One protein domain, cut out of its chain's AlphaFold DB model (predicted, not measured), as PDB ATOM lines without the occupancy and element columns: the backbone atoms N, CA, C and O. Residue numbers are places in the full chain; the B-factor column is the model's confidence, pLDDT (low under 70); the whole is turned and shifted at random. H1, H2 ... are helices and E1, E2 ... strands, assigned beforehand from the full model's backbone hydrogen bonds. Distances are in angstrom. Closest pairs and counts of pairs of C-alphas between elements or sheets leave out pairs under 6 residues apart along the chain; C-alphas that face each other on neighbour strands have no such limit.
ATOM      1  N   ALA A  13      10.234 -34.347  12.079       95.81
ATOM      2  CA  ALA A  13       9.764 -33.549  10.959       95.81
ATOM      3  C   ALA A  13      10.928 -33.218  10.031       95.81
ATOM      4  O   ALA A  13      12.015 -32.860  10.492       95.81
ATOM      5  N   SER A  14      10.681 -33.282   8.727       94.50
ATOM      6  CA  SER A  14      11.624 -32.828   7.708       94.50
ATOM      7  C   SER A  14      10.950 -31.897   6.709       94.50
ATOM      8  O   SER A  14       9.784 -32.078   6.363       94.50
ATOM      9  N   ASP A  15      11.676 -30.872   6.264       90.12
ATOM     10  CA  ASP A  15      11.216 -30.029   5.161       90.12
ATOM     11  C   ASP A  15      11.184 -30.814   3.834       90.12
ATOM     12  O   ASP A  15      11.767 -31.894   3.702       90.12
ATOM     13  N   SER A  16      10.507 -30.271   2.819       85.12
ATOM     14  CA  SER A  16      10.361 -30.924   1.506       85.12
ATOM     15  C   SER A  16      11.701 -31.229   0.821       85.12
ATOM     16  O   SER A  16      11.797 -32.152   0.011       85.12
ATOM     17  N   THR A  17      12.747 -30.477   1.161       84.81
ATOM     18  CA  THR A  17      14.123 -30.645   0.679       84.81
ATOM     19  C   THR A  17      14.972 -31.565   1.560       84.81
ATOM     20  O   THR A  17      16.110 -31.862   1.191       84.81
ATOM     21  N   LYS A  18      14.450 -32.026   2.706       83.94
ATOM     22  CA  LYS A  18      15.151 -32.783   3.761       83.94
ATOM     23  C   LYS A  18      16.461 -32.138   4.227       83.94
ATOM     24  O   LYS A  18      17.352 -32.815   4.737       83.94
ATOM     25  N   SER A  19      16.583 -30.828   4.045       89.62
ATOM     26  CA  SER A  19      17.718 -30.027   4.498       89.62
ATOM     27  C   SER A  19      17.638 -29.724   5.984       89.62
ATOM     28  O   SER A  19      18.672 -29.585   6.640       89.62
ATOM     29  N   LYS A  20      16.419 -29.629   6.514       92.00
ATOM     30  CA  LYS A  20      16.165 -29.367   7.922       92.00
ATOM     31  C   LYS A  20      15.359 -30.509   8.514       92.00
ATOM     32  O   LYS A  20      14.318 -30.879   7.981       92.00
ATOM     33  N   VAL A  21      15.856 -31.039   9.627       94.81
ATOM     34  CA  VAL A  21      15.226 -32.122  10.381       94.81
ATOM     35  C   VAL A  21      15.096 -31.685  11.834       94.81
ATOM     36  O   VAL A  21      16.074 -31.251  12.440       94.81
ATOM     37  N   GLU A  22      13.891 -31.791  12.386       96.38
ATOM     38  CA  GLU A  22      13.588 -31.472  13.781       96.38
ATOM     39  C   GLU A  22      12.916 -32.669  14.450       96.38
ATOM     40  O   GLU A  22      11.939 -33.210  13.941       96.38
ATOM     41  N   ILE A  23      13.435 -33.091  15.600       95.81
ATOM     42  CA  ILE A  23      12.882 -34.226  16.342       95.81
ATOM     43  C   ILE A  23      11.545 -33.820  16.968       95.81
ATOM     44  O   ILE A  23      11.448 -32.762  17.594       95.81
ATOM     45  N   VAL A  24      10.530 -34.678  16.835       95.75
ATOM     46  CA  VAL A  24       9.265 -34.503  17.555       95.75
ATOM     47  C   VAL A  24       9.530 -34.715  19.038       95.75
ATOM     48  O   VAL A  24       9.954 -35.792  19.456       95.75
ATOM     49  N   SER A  25       9.287 -33.679  19.831       94.50
ATOM     50  CA  SER A  25       9.535 -33.686  21.266       94.50
ATOM     51  C   SER A  25       8.210 -33.720  22.028       94.50
ATOM     52  O   SER A  25       7.297 -32.955  21.697       94.50
ATOM     53  N   PRO A  26       8.062 -34.601  23.032       94.19
ATOM     54  CA  PRO A  26       6.938 -34.527  23.953       94.19
ATOM     55  C   PRO A  26       7.087 -33.300  24.874       94.19
ATOM     56  O   PRO A  26       8.187 -32.753  25.006       94.19
ATOM     57  N   PRO A  27       6.009 -32.866  25.544       92.31
ATOM     58  CA  PRO A  27       6.098 -31.796  26.532       92.31
ATOM     59  C   PRO A  27       6.981 -32.219  27.717       92.31
ATOM     60  O   PRO A  27       6.981 -33.382  28.109       92.31
ATOM     61  N   GLU A  28       7.681 -31.269  28.348       88.25
ATOM     62  CA  GLU A  28       8.657 -31.539  29.431       88.25
ATOM     63  C   GLU A  28       8.094 -32.331  30.622       88.25
ATOM     64  O   GLU A  28       8.839 -32.956  31.372       88.25
ATOM     65  N   ARG A  29       6.772 -32.291  30.819       89.12
ATOM     66  CA  ARG A  29       6.074 -32.990  31.905       89.12
ATOM     67  C   ARG A  29       5.623 -34.409  31.541       89.12
ATOM     68  O   ARG A  29       5.072 -35.084  32.407       89.12
ATOM     69  N   ALA A  30       5.829 -34.851  30.300       91.19
ATOM     70  CA  ALA A  30       5.524 -36.215  29.883       91.19
ATOM     71  C   ALA A  30       6.518 -37.205  30.504       91.19
ATOM     72  O   ALA A  30       7.725 -36.956  30.559       91.19
ATOM     73  N   SER A  31       6.009 -38.340  30.972       90.50
ATOM     74  CA  SER A  31       6.849 -39.368  31.595       90.50
ATOM     75  C   SER A  31       7.479 -40.282  30.545       90.50
ATOM     76  O   SER A  31       6.882 -40.591  29.515       90.50
ATOM     77  N   ASN A  32       8.681 -40.790  30.822       91.00
ATOM     78  CA  ASN A  32       9.299 -41.800  29.962       91.00
ATOM     79  C   ASN A  32       8.411 -43.052  29.875       91.00
ATOM     80  O   ASN A  32       7.985 -43.588  30.898       91.00
ATOM     81  N   GLY A  33       8.166 -43.529  28.654       90.44
ATOM     82  CA  GLY A  33       7.282 -44.671  28.389       90.44
ATOM     83  C   GLY A  33       5.794 -44.315  28.303       90.44
ATOM     84  O   GLY A  33       4.968 -45.207  28.119       90.44
ATOM     85  N   GLU A  34       5.438 -43.034  28.413       92.00
ATOM     86  CA  GLU A  34       4.068 -42.581  28.209       92.00
ATOM     87  C   GLU A  34       3.599 -42.829  26.770       92.00
ATOM     88  O   GLU A  34       4.335 -42.655  25.798       92.00
ATOM     89  N   SER A  35       2.343 -43.253  26.643       91.25
ATOM     90  CA  SER A  35       1.724 -43.487  25.343       91.25
ATOM     91  C   SER A  35       1.214 -42.182  24.749       91.25
ATOM     92  O   SER A  35       0.459 -41.454  25.389       91.25
ATOM     93  N   ILE A  36       1.571 -41.937  23.491       93.44
ATOM     94  CA  ILE A  36       0.949 -40.888  22.687       93.44
ATOM     95  C   ILE A  36      -0.459 -41.351  22.307       93.44
ATOM     96  O   ILE A  36      -0.651 -42.460  21.806       93.44
ATOM     97  N   VAL A  37      -1.437 -40.487  22.540       93.69
ATOM     98  CA  VAL A  37      -2.847 -40.701  22.234       93.69
ATOM     99  C   VAL A  37      -3.239 -39.805  21.067       93.69
ATOM    100  O   VAL A  37      -2.877 -38.631  21.016       93.69
ATOM    101  N   ILE A  38      -4.001 -40.366  20.135       94.12
ATOM    102  CA  ILE A  38      -4.605 -39.636  19.024       94.12
ATOM    103  C   ILE A  38      -6.112 -39.807  19.177       94.12
ATOM    104  O   ILE A  38      -6.616 -40.931  19.220       94.12
ATOM    105  N   GLU A  39      -6.833 -38.698  19.308       94.00
ATOM    106  CA  GLU A  39      -8.279 -38.733  19.521       94.00
ATOM    107  C   GLU A  39      -8.991 -39.488  18.386       94.00
ATOM    108  O   GLU A  39      -8.653 -39.348  17.211       94.00
ATOM    109  N   GLY A  40      -9.958 -40.339  18.739       91.75
ATOM    110  CA  GLY A  40     -10.674 -41.183  17.776       91.75
ATOM    111  C   GLY A  40      -9.939 -42.462  17.352       91.75
ATOM    112  O   GLY A  40     -10.542 -43.292  16.674       91.75
ATOM    113  N   TYR A  41      -8.690 -42.674  17.786       89.69
ATOM    114  CA  TYR A  41      -7.923 -43.892  17.512       89.69
ATOM    115  C   TYR A  41      -7.617 -44.655  18.812       89.69
ATOM    116  O   TYR A  41      -6.785 -44.214  19.606       89.69
ATOM    117  N   PRO A  42      -8.273 -45.804  19.068       87.44
ATOM    118  CA  PRO A  42      -8.009 -46.587  20.270       87.44
ATOM    119  C   PRO A  42      -6.587 -47.165  20.253       87.44
ATOM    120  O   PRO A  42      -6.133 -47.703  19.243       87.44
ATOM    121  N   SER A  43      -5.896 -47.091  21.394       82.31
ATOM    122  CA  SER A  43      -4.544 -47.637  21.544       82.31
ATOM    123  C   SER A  43      -4.583 -49.165  21.615       82.31
ATOM    124  O   SER A  43      -4.972 -49.745  22.629       82.31
ATOM    125  N   GLN A  44      -4.201 -49.817  20.515       85.44
ATOM    126  CA  GLN A  44      -4.009 -51.269  20.427       85.44
ATOM    127  C   GLN A  44      -2.703 -51.577  19.675       85.44
ATOM    128  O   GLN A  44      -2.737 -51.989  18.512       85.44
ATOM    129  N   PRO A  45      -1.532 -51.323  20.292       84.19
ATOM    130  CA  PRO A  45      -0.250 -51.579  19.650       84.19
ATOM    131  C   PRO A  45      -0.029 -53.083  19.448       84.19
ATOM    132  O   PRO A  45      -0.276 -53.893  20.342       84.19
ATOM    133  N   SER A  46       0.463 -53.466  18.270       86.25
ATOM    134  CA  SER A  46       0.887 -54.839  18.001       86.25
ATOM    135  C   SER A  46       2.286 -55.104  18.582       86.25
ATOM    136  O   SER A  46       3.104 -54.186  18.635       86.25
ATOM    137  N   PRO A  47       2.622 -56.357  18.956       87.75
ATOM    138  CA  PRO A  47       3.963 -56.700  19.449       87.75
ATOM    139  C   PRO A  47       5.085 -56.404  18.445       87.75
ATOM    140  O   PRO A  47       6.225 -56.171  18.829       87.75
ATOM    141  N   GLN A  48       4.762 -56.441  17.150       86.88
ATOM    142  CA  GLN A  48       5.656 -56.055  16.064       86.88
ATOM    143  C   GLN A  48       4.896 -55.206  15.053       86.88
ATOM    144  O   GLN A  48       3.752 -55.507  14.700       86.88
ATOM    145  N   VAL A  49       5.544 -54.149  14.578       86.25
ATOM    146  CA  VAL A  49       4.987 -53.250  13.569       86.25
ATOM    147  C   VAL A  49       5.167 -53.875  12.186       86.25
ATOM    148  O   VAL A  49       6.270 -54.276  11.819       86.25
ATOM    149  N   ASN A  50       4.094 -53.936  11.392       89.31
ATOM    150  CA  ASN A  50       4.199 -54.318   9.985       89.31
ATOM    151  C   ASN A  50       4.849 -53.164   9.192       89.31
ATOM    152  O   ASN A  50       4.248 -52.089   9.113       89.31
ATOM    153  N   PRO A  51       6.018 -53.365   8.549       87.44
ATOM    154  CA  PRO A  51       6.726 -52.286   7.860       87.44
ATOM    155  C   PRO A  51       5.914 -51.617   6.746       87.44
ATOM    156  O   PRO A  51       6.025 -50.412   6.544       87.44
ATOM    157  N   LYS A  52       5.077 -52.377   6.023       89.00
ATOM    158  CA  LYS A  52       4.252 -51.830   4.933       89.00
ATOM    159  C   LYS A  52       3.162 -50.911   5.471       89.00
ATOM    160  O   LYS A  52       2.999 -49.808   4.966       89.00
ATOM    161  N   LEU A  53       2.483 -51.351   6.531       88.81
ATOM    162  CA  LEU A  53       1.453 -50.558   7.197       88.81
ATOM    163  C   LEU A  53       2.048 -49.279   7.792       88.81
ATOM    164  O   LEU A  53       1.461 -48.211   7.665       88.81
ATOM    165  N   PHE A  54       3.235 -49.369   8.396       88.12
ATOM    166  CA  PHE A  54       3.918 -48.197   8.936       88.12
ATOM    167  C   PHE A  54       4.275 -47.180   7.846       88.12
ATOM    168  O   PHE A  54       4.001 -45.996   8.008       88.12
ATOM    169  N   MET A  55       4.789 -47.631   6.697       89.81
ATOM    170  CA  MET A  55       5.053 -46.747   5.554       89.81
ATOM    171  C   MET A  55       3.789 -46.087   4.991       89.81
ATOM    172  O   MET A  55       3.861 -44.979   4.464       89.81
ATOM    173  N   GLU A  56       2.636 -46.748   5.071       91.25
ATOM    174  CA  GLU A  56       1.355 -46.141   4.701       91.25
ATOM    175  C   GLU A  56       0.907 -45.098   5.724       91.25
ATOM    176  O   GLU A  56       0.493 -44.014   5.325       91.25
ATOM    177  N   LEU A  57       1.066 -45.383   7.022       90.31
ATOM    178  CA  LEU A  57       0.751 -44.445   8.102       90.31
ATOM    179  C   LEU A  57       1.586 -43.163   8.023       90.31
ATOM    180  O   LEU A  57       1.027 -42.084   8.199       90.31
ATOM    181  N   LEU A  58       2.883 -43.265   7.705       90.88
ATOM    182  CA  LEU A  58       3.779 -42.107   7.559       90.88
ATOM    183  C   LEU A  58       3.256 -41.063   6.556       90.88
ATOM    184  O   LEU A  58       3.495 -39.878   6.741       90.88
ATOM    185  N   LYS A  59       2.492 -41.464   5.529       91.31
ATOM    186  CA  LYS A  59       1.930 -40.533   4.527       91.31
ATOM    187  C   LYS A  59       0.888 -39.575   5.104       91.31
ATOM    188  O   LYS A  59       0.644 -38.516   4.534       91.31
ATOM    189  N   ASP A  60       0.254 -39.970   6.202       94.12
ATOM    190  CA  ASP A  60      -0.767 -39.189   6.895       94.12
ATOM    191  C   ASP A  60      -0.196 -38.433   8.110       94.12
ATOM    192  O   ASP A  60      -0.946 -37.750   8.822       94.12
ATOM    193  N   LEU A  61       1.110 -38.574   8.373       95.00
ATOM    194  CA  LEU A  61       1.799 -37.968   9.503       95.00
ATOM    195  C   LEU A  61       2.501 -36.678   9.091       95.00
ATOM    196  O   LEU A  61       3.434 -36.673   8.291       95.00
ATOM    197  N   LYS A  62       2.056 -35.569   9.680       95.81
ATOM    198  CA  LYS A  62       2.589 -34.236   9.395       95.81
ATOM    199  C   LYS A  62       2.450 -33.312  10.587       95.81
ATOM    200  O   LYS A  62       1.608 -33.523  11.461       95.81
ATOM    201  N   THR A  63       3.236 -32.252  10.597       96.94
ATOM    202  CA  THR A  63       3.061 -31.151  11.547       96.94
ATOM    203  C   THR A  63       1.963 -30.195  11.081       96.94
ATOM    204  O   THR A  63       1.737 -30.034   9.882       96.94
ATOM    205  N   ASN A  64       1.248 -29.566  12.013       95.56
ATOM    206  CA  ASN A  64       0.281 -28.510  11.703       95.56
ATOM    207  C   ASN A  64       0.942 -27.110  11.712       95.56
ATOM    208  O   ASN A  64       2.158 -26.978  11.857       95.56
ATOM    209  N   GLU A  65       0.137 -26.055  11.562       94.81
ATOM    210  CA  GLU A  65       0.594 -24.652  11.585       94.81
ATOM    211  C   GLU A  65       1.175 -24.205  12.938       94.81
ATOM    212  O   GLU A  65       1.925 -23.232  13.011       94.81
ATOM    213  N   GLU A  66       0.861 -24.935  14.008       94.69
ATOM    214  CA  GLU A  66       1.351 -24.702  15.369       94.69
ATOM    215  C   GLU A  66       2.595 -25.549  15.694       94.69
ATOM    216  O   GLU A  66       2.999 -25.635  16.851       94.69
ATOM    217  N   CYS A  67       3.214 -26.178  14.685       95.81
ATOM    218  CA  CYS A  67       4.345 -27.100  14.839       95.81
ATOM    219  C   CYS A  67       4.014 -28.360  15.666       95.81
ATOM    220  O   CYS A  67       4.917 -29.026  16.171       95.81
ATOM    221  N   VAL A  68       2.738 -28.717  15.818       96.94
ATOM    222  CA  VAL A  68       2.297 -29.917  16.544       96.94
ATOM    223  C   VAL A  68       2.275 -31.109  15.596       96.94
ATOM    224  O   VAL A  68       1.768 -31.001  14.480       96.94
ATOM    225  N   ALA A  69       2.806 -32.251  16.031       96.94
ATOM    226  CA  ALA A  69       2.732 -33.502  15.286       96.94
ATOM    227  C   ALA A  69       1.280 -33.991  15.211       96.94
ATOM    228  O   ALA A  69       0.573 -34.028  16.219       96.94
ATOM    229  N   THR A  70       0.825 -34.365  14.017       96.81
ATOM    230  CA  THR A  70      -0.552 -34.803  13.783       96.81
ATOM    231  C   THR A  70      -0.615 -36.069  12.944       96.81
ATOM    232  O   THR A  70       0.239 -36.315  12.092       96.81
ATOM    233  N   TYR A  71      -1.676 -36.847  13.148       95.56
ATOM    234  CA  TYR A  71      -2.110 -37.906  12.243       95.56
ATOM    235  C   TYR A  71      -3.452 -37.521  11.639       95.56
ATOM    236  O   TYR A  71      -4.414 -37.302  12.372       95.56
ATOM    237  N   LYS A  72      -3.522 -37.391  10.309       94.44
ATOM    238  CA  LYS A  72      -4.741 -36.938   9.604       94.44
ATOM    239  C   LYS A  72      -5.312 -35.622  10.159       94.44
ATOM    240  O   LYS A  72      -6.518 -35.402  10.140       94.44
ATOM    241  N   GLY A  73      -4.437 -34.741  10.654       93.75
ATOM    242  CA  GLY A  73      -4.808 -33.467  11.277       93.75
ATOM    243  C   GLY A  73      -5.174 -33.548  12.762       93.75
ATOM    244  O   GLY A  73      -5.372 -32.504  13.376       93.75
ATOM    245  N   ILE A  74      -5.215 -34.742  13.359       96.31
ATOM    246  CA  ILE A  74      -5.471 -34.926  14.790       96.31
ATOM    247  C   ILE A  74      -4.145 -34.857  15.563       96.31
ATOM    248  O   ILE A  74      -3.228 -35.619  15.236       96.31
ATOM    249  N   PRO A  75      -4.017 -33.972  16.568       96.44
ATOM    250  CA  PRO A  75      -2.801 -33.827  17.362       96.44
ATOM    251  C   PRO A  75      -2.372 -35.098  18.093       96.44
ATOM    252  O   PRO A  75      -3.191 -35.863  18.601       96.44
ATOM    253  N   TRP A  76      -1.062 -35.277  18.190       95.94
ATOM    254  CA  TRP A  76      -0.429 -36.245  19.075       95.94
ATOM    255  C   TRP A  76      -0.424 -35.698  20.495       95.94
ATOM    256  O   TRP A  76       0.247 -34.702  20.766       95.94
ATOM    257  N   MET A  77      -1.160 -36.348  21.393       95.50
ATOM    258  CA  MET A  77      -1.363 -35.881  22.760       95.50
ATOM    259  C   MET A  77      -0.719 -36.813  23.779       95.50
ATOM    260  O   MET A  77      -0.774 -38.033  23.667       95.50
ATOM    261  N   THR A  78      -0.158 -36.217  24.819       94.44
ATOM    262  CA  THR A  78       0.193 -36.872  26.084       94.44
ATOM    263  C   THR A  78      -0.724 -36.330  27.182       94.44
ATOM    264  O   THR A  78      -1.443 -35.349  26.971       94.44
ATOM    265  N   SER A  79      -0.674 -36.907  28.381       92.38
ATOM    266  CA  SER A  79      -1.345 -36.356  29.568       92.38
ATOM    267  C   SER A  79      -0.871 -34.939  29.919       92.38
ATOM    268  O   SER A  79      -1.616 -34.168  30.521       92.38
ATOM    269  N   ALA A  80       0.347 -34.576  29.506       92.69
ATOM    270  CA  ALA A  80       0.966 -33.280  29.750       92.69
ATOM    271  C   ALA A  80       0.780 -32.260  28.607       92.69
ATOM    272  O   ALA A  80       1.142 -31.094  28.786       92.69
ATOM    273  N   GLY A  81       0.229 -32.666  27.455       93.69
ATOM    274  CA  GLY A  81       0.002 -31.791  26.299       93.69
ATOM    275  C   GLY A  81       0.462 -32.368  24.952       93.69
ATOM    276  O   GLY A  81       0.798 -33.553  24.868       93.69
ATOM    277  N   PRO A  82       0.448 -31.549  23.885       96.12
ATOM    278  CA  PRO A  82       0.778 -31.984  22.531       96.12
ATOM    279  C   PRO A  82       2.281 -32.211  22.323       96.12
ATOM    280  O   PRO A  82       3.106 -31.521  22.918       96.12
ATOM    281  N   CYS A  83       2.632 -33.132  21.424       96.06
ATOM    282  CA  CYS A  83       4.004 -33.312  20.947       96.06
ATOM    283  C   CYS A  83       4.302 -32.344  19.794       96.06
ATOM    284  O   CYS A  83       3.552 -32.296  18.816       96.06
ATOM    285  N   ASN A  84       5.411 -31.610  19.868       96.31
ATOM    286  CA  ASN A  84       5.729 -30.546  18.919       96.31
ATOM    287  C   ASN A  84       7.155 -30.634  18.366       96.31
ATOM    288  O   ASN A  84       8.039 -31.283  18.923       96.31
ATOM    289  N   VAL A  85       7.371 -29.940  17.255       96.25
ATOM    290  CA  VAL A  85       8.695 -29.624  16.711       96.25
ATOM    291  C   VAL A  85       9.001 -28.146  16.938       96.25
ATOM    292  O   VAL A  85       8.143 -27.379  17.386       96.25
ATOM    293  N   THR A  86      10.237 -27.733  16.677       94.25
ATOM    294  CA  THR A  86      10.714 -26.391  17.030       94.25
ATOM    295  C   THR A  86      10.146 -25.311  16.112       94.25
ATOM    296  O   THR A  86       9.798 -24.225  16.571       94.25
ATOM    297  N   SER A  87      10.078 -25.565  14.805       94.50
ATOM    298  CA  SER A  87       9.693 -24.548  13.820       94.50
ATOM    299  C   SER A  87       9.170 -25.077  12.483       94.50
ATOM    300  O   SER A  87       8.683 -24.281  11.679       94.50
ATOM    301  N   LEU A  88       9.267 -26.380  12.209       94.25
ATOM    302  CA  LEU A  88       8.741 -26.962  10.976       94.25
ATOM    303  C   LEU A  88       7.206 -27.079  11.029       94.25
ATOM    304  O   LEU A  88       6.658 -27.829  11.832       94.25
ATOM    305  N   ARG A  89       6.525 -26.330  10.155       94.94
ATOM    306  CA  ARG A  89       5.059 -26.313   9.990       94.94
ATOM    307  C   ARG A  89       4.675 -27.004   8.694       94.94
ATOM    308  O   ARG A  89       5.345 -26.798   7.682       94.94
ATOM    309  N   GLY A  90       3.606 -27.799   8.704       93.00
ATOM    310  CA  GLY A  90       3.158 -28.518   7.505       93.00
ATOM    311  C   GLY A  90       4.175 -29.534   6.968       93.00
ATOM    312  O   GLY A  90       4.047 -29.977   5.832       93.00
ATOM    313  N   ALA A  91       5.196 -29.864   7.758       94.31
ATOM    314  CA  ALA A  91       6.299 -30.738   7.392       94.31
ATOM    315  C   ALA A  91       5.940 -32.211   7.590       94.31
ATOM    316  O   ALA A  91       5.242 -32.554   8.551       94.31
ATOM    317  N   ASP A  92       6.470 -33.061   6.713       94.44
ATOM    318  CA  ASP A  92       6.287 -34.508   6.766       94.44
ATOM    319  C   ASP A  92       7.031 -35.096   7.968       94.44
ATOM    320  O   ASP A  92       8.174 -34.716   8.254       94.44
ATOM    321  N   LEU A  93       6.386 -36.037   8.659       93.25
ATOM    322  CA  LEU A  93       7.000 -36.804   9.739       93.25
ATOM    323  C   LEU A  93       7.563 -38.121   9.193       93.25
ATOM    324  O   LEU A  93       6.881 -38.851   8.475       93.25
ATOM    325  N   SER A  94       8.806 -38.430   9.561       89.25
ATOM    326  CA  SER A  94       9.535 -39.635   9.142       89.25
ATOM    327  C   SER A  94      10.317 -40.280  10.271       89.25
ATOM    328  O   SER A  94      10.678 -39.541  11.218       89.25
TER     329      SER A  94
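Overview. This is residues 13 to 94 of the 94 residues of the protein "tRNA-binding domain-containing protein" of Arcella intermedia (UniProt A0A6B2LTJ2). Little regular structure is present: long loops lie around a small three-stranded meander, E2, E3, E4, each strand the antiparallel neighbour of the one before. Residues 44 to 54, of which 51 to 54 belong to the short helix H1, stick out, and strand E1 lies away from the sheet. The 82 printed residues hold E1, H1, E2, E3, E4 in chain order, mixed in class, with only 22 residues in named elements. The whole is compact, radius of gyration of the C-alphas 12.8 A, spanning 33 by 33 by 22 A.

Along the chain. E2 is residues 61 to 63, E3 69 to 71 and E4 74 to 78, 12.8 A long, its C-alpha 78 at (0.193, -36.872, 26.084). H1, 51 to 58, measures 10.6 A. E1, 21 to 23, begins at C-alpha (15.226, -32.122, 10.381).

Arrangement. Hairpin E2 and E3 has N 62 and O 70 at 3.1 A. Hairpin E3 and E4 has N 76 and O 69 at 2.8 A. H1, every O i to N i+4 pair within hydrogen-bond range, is not on the sheet. E1 pairs with no named strand.

Size, cuts and confidence. The C-alphas of Ser 19 and Pro 42, the farthest apart, are 34.4 A apart. The printed part has no cut. E1 to H1 is a long link. No printed residue is under 70 in pLDDT.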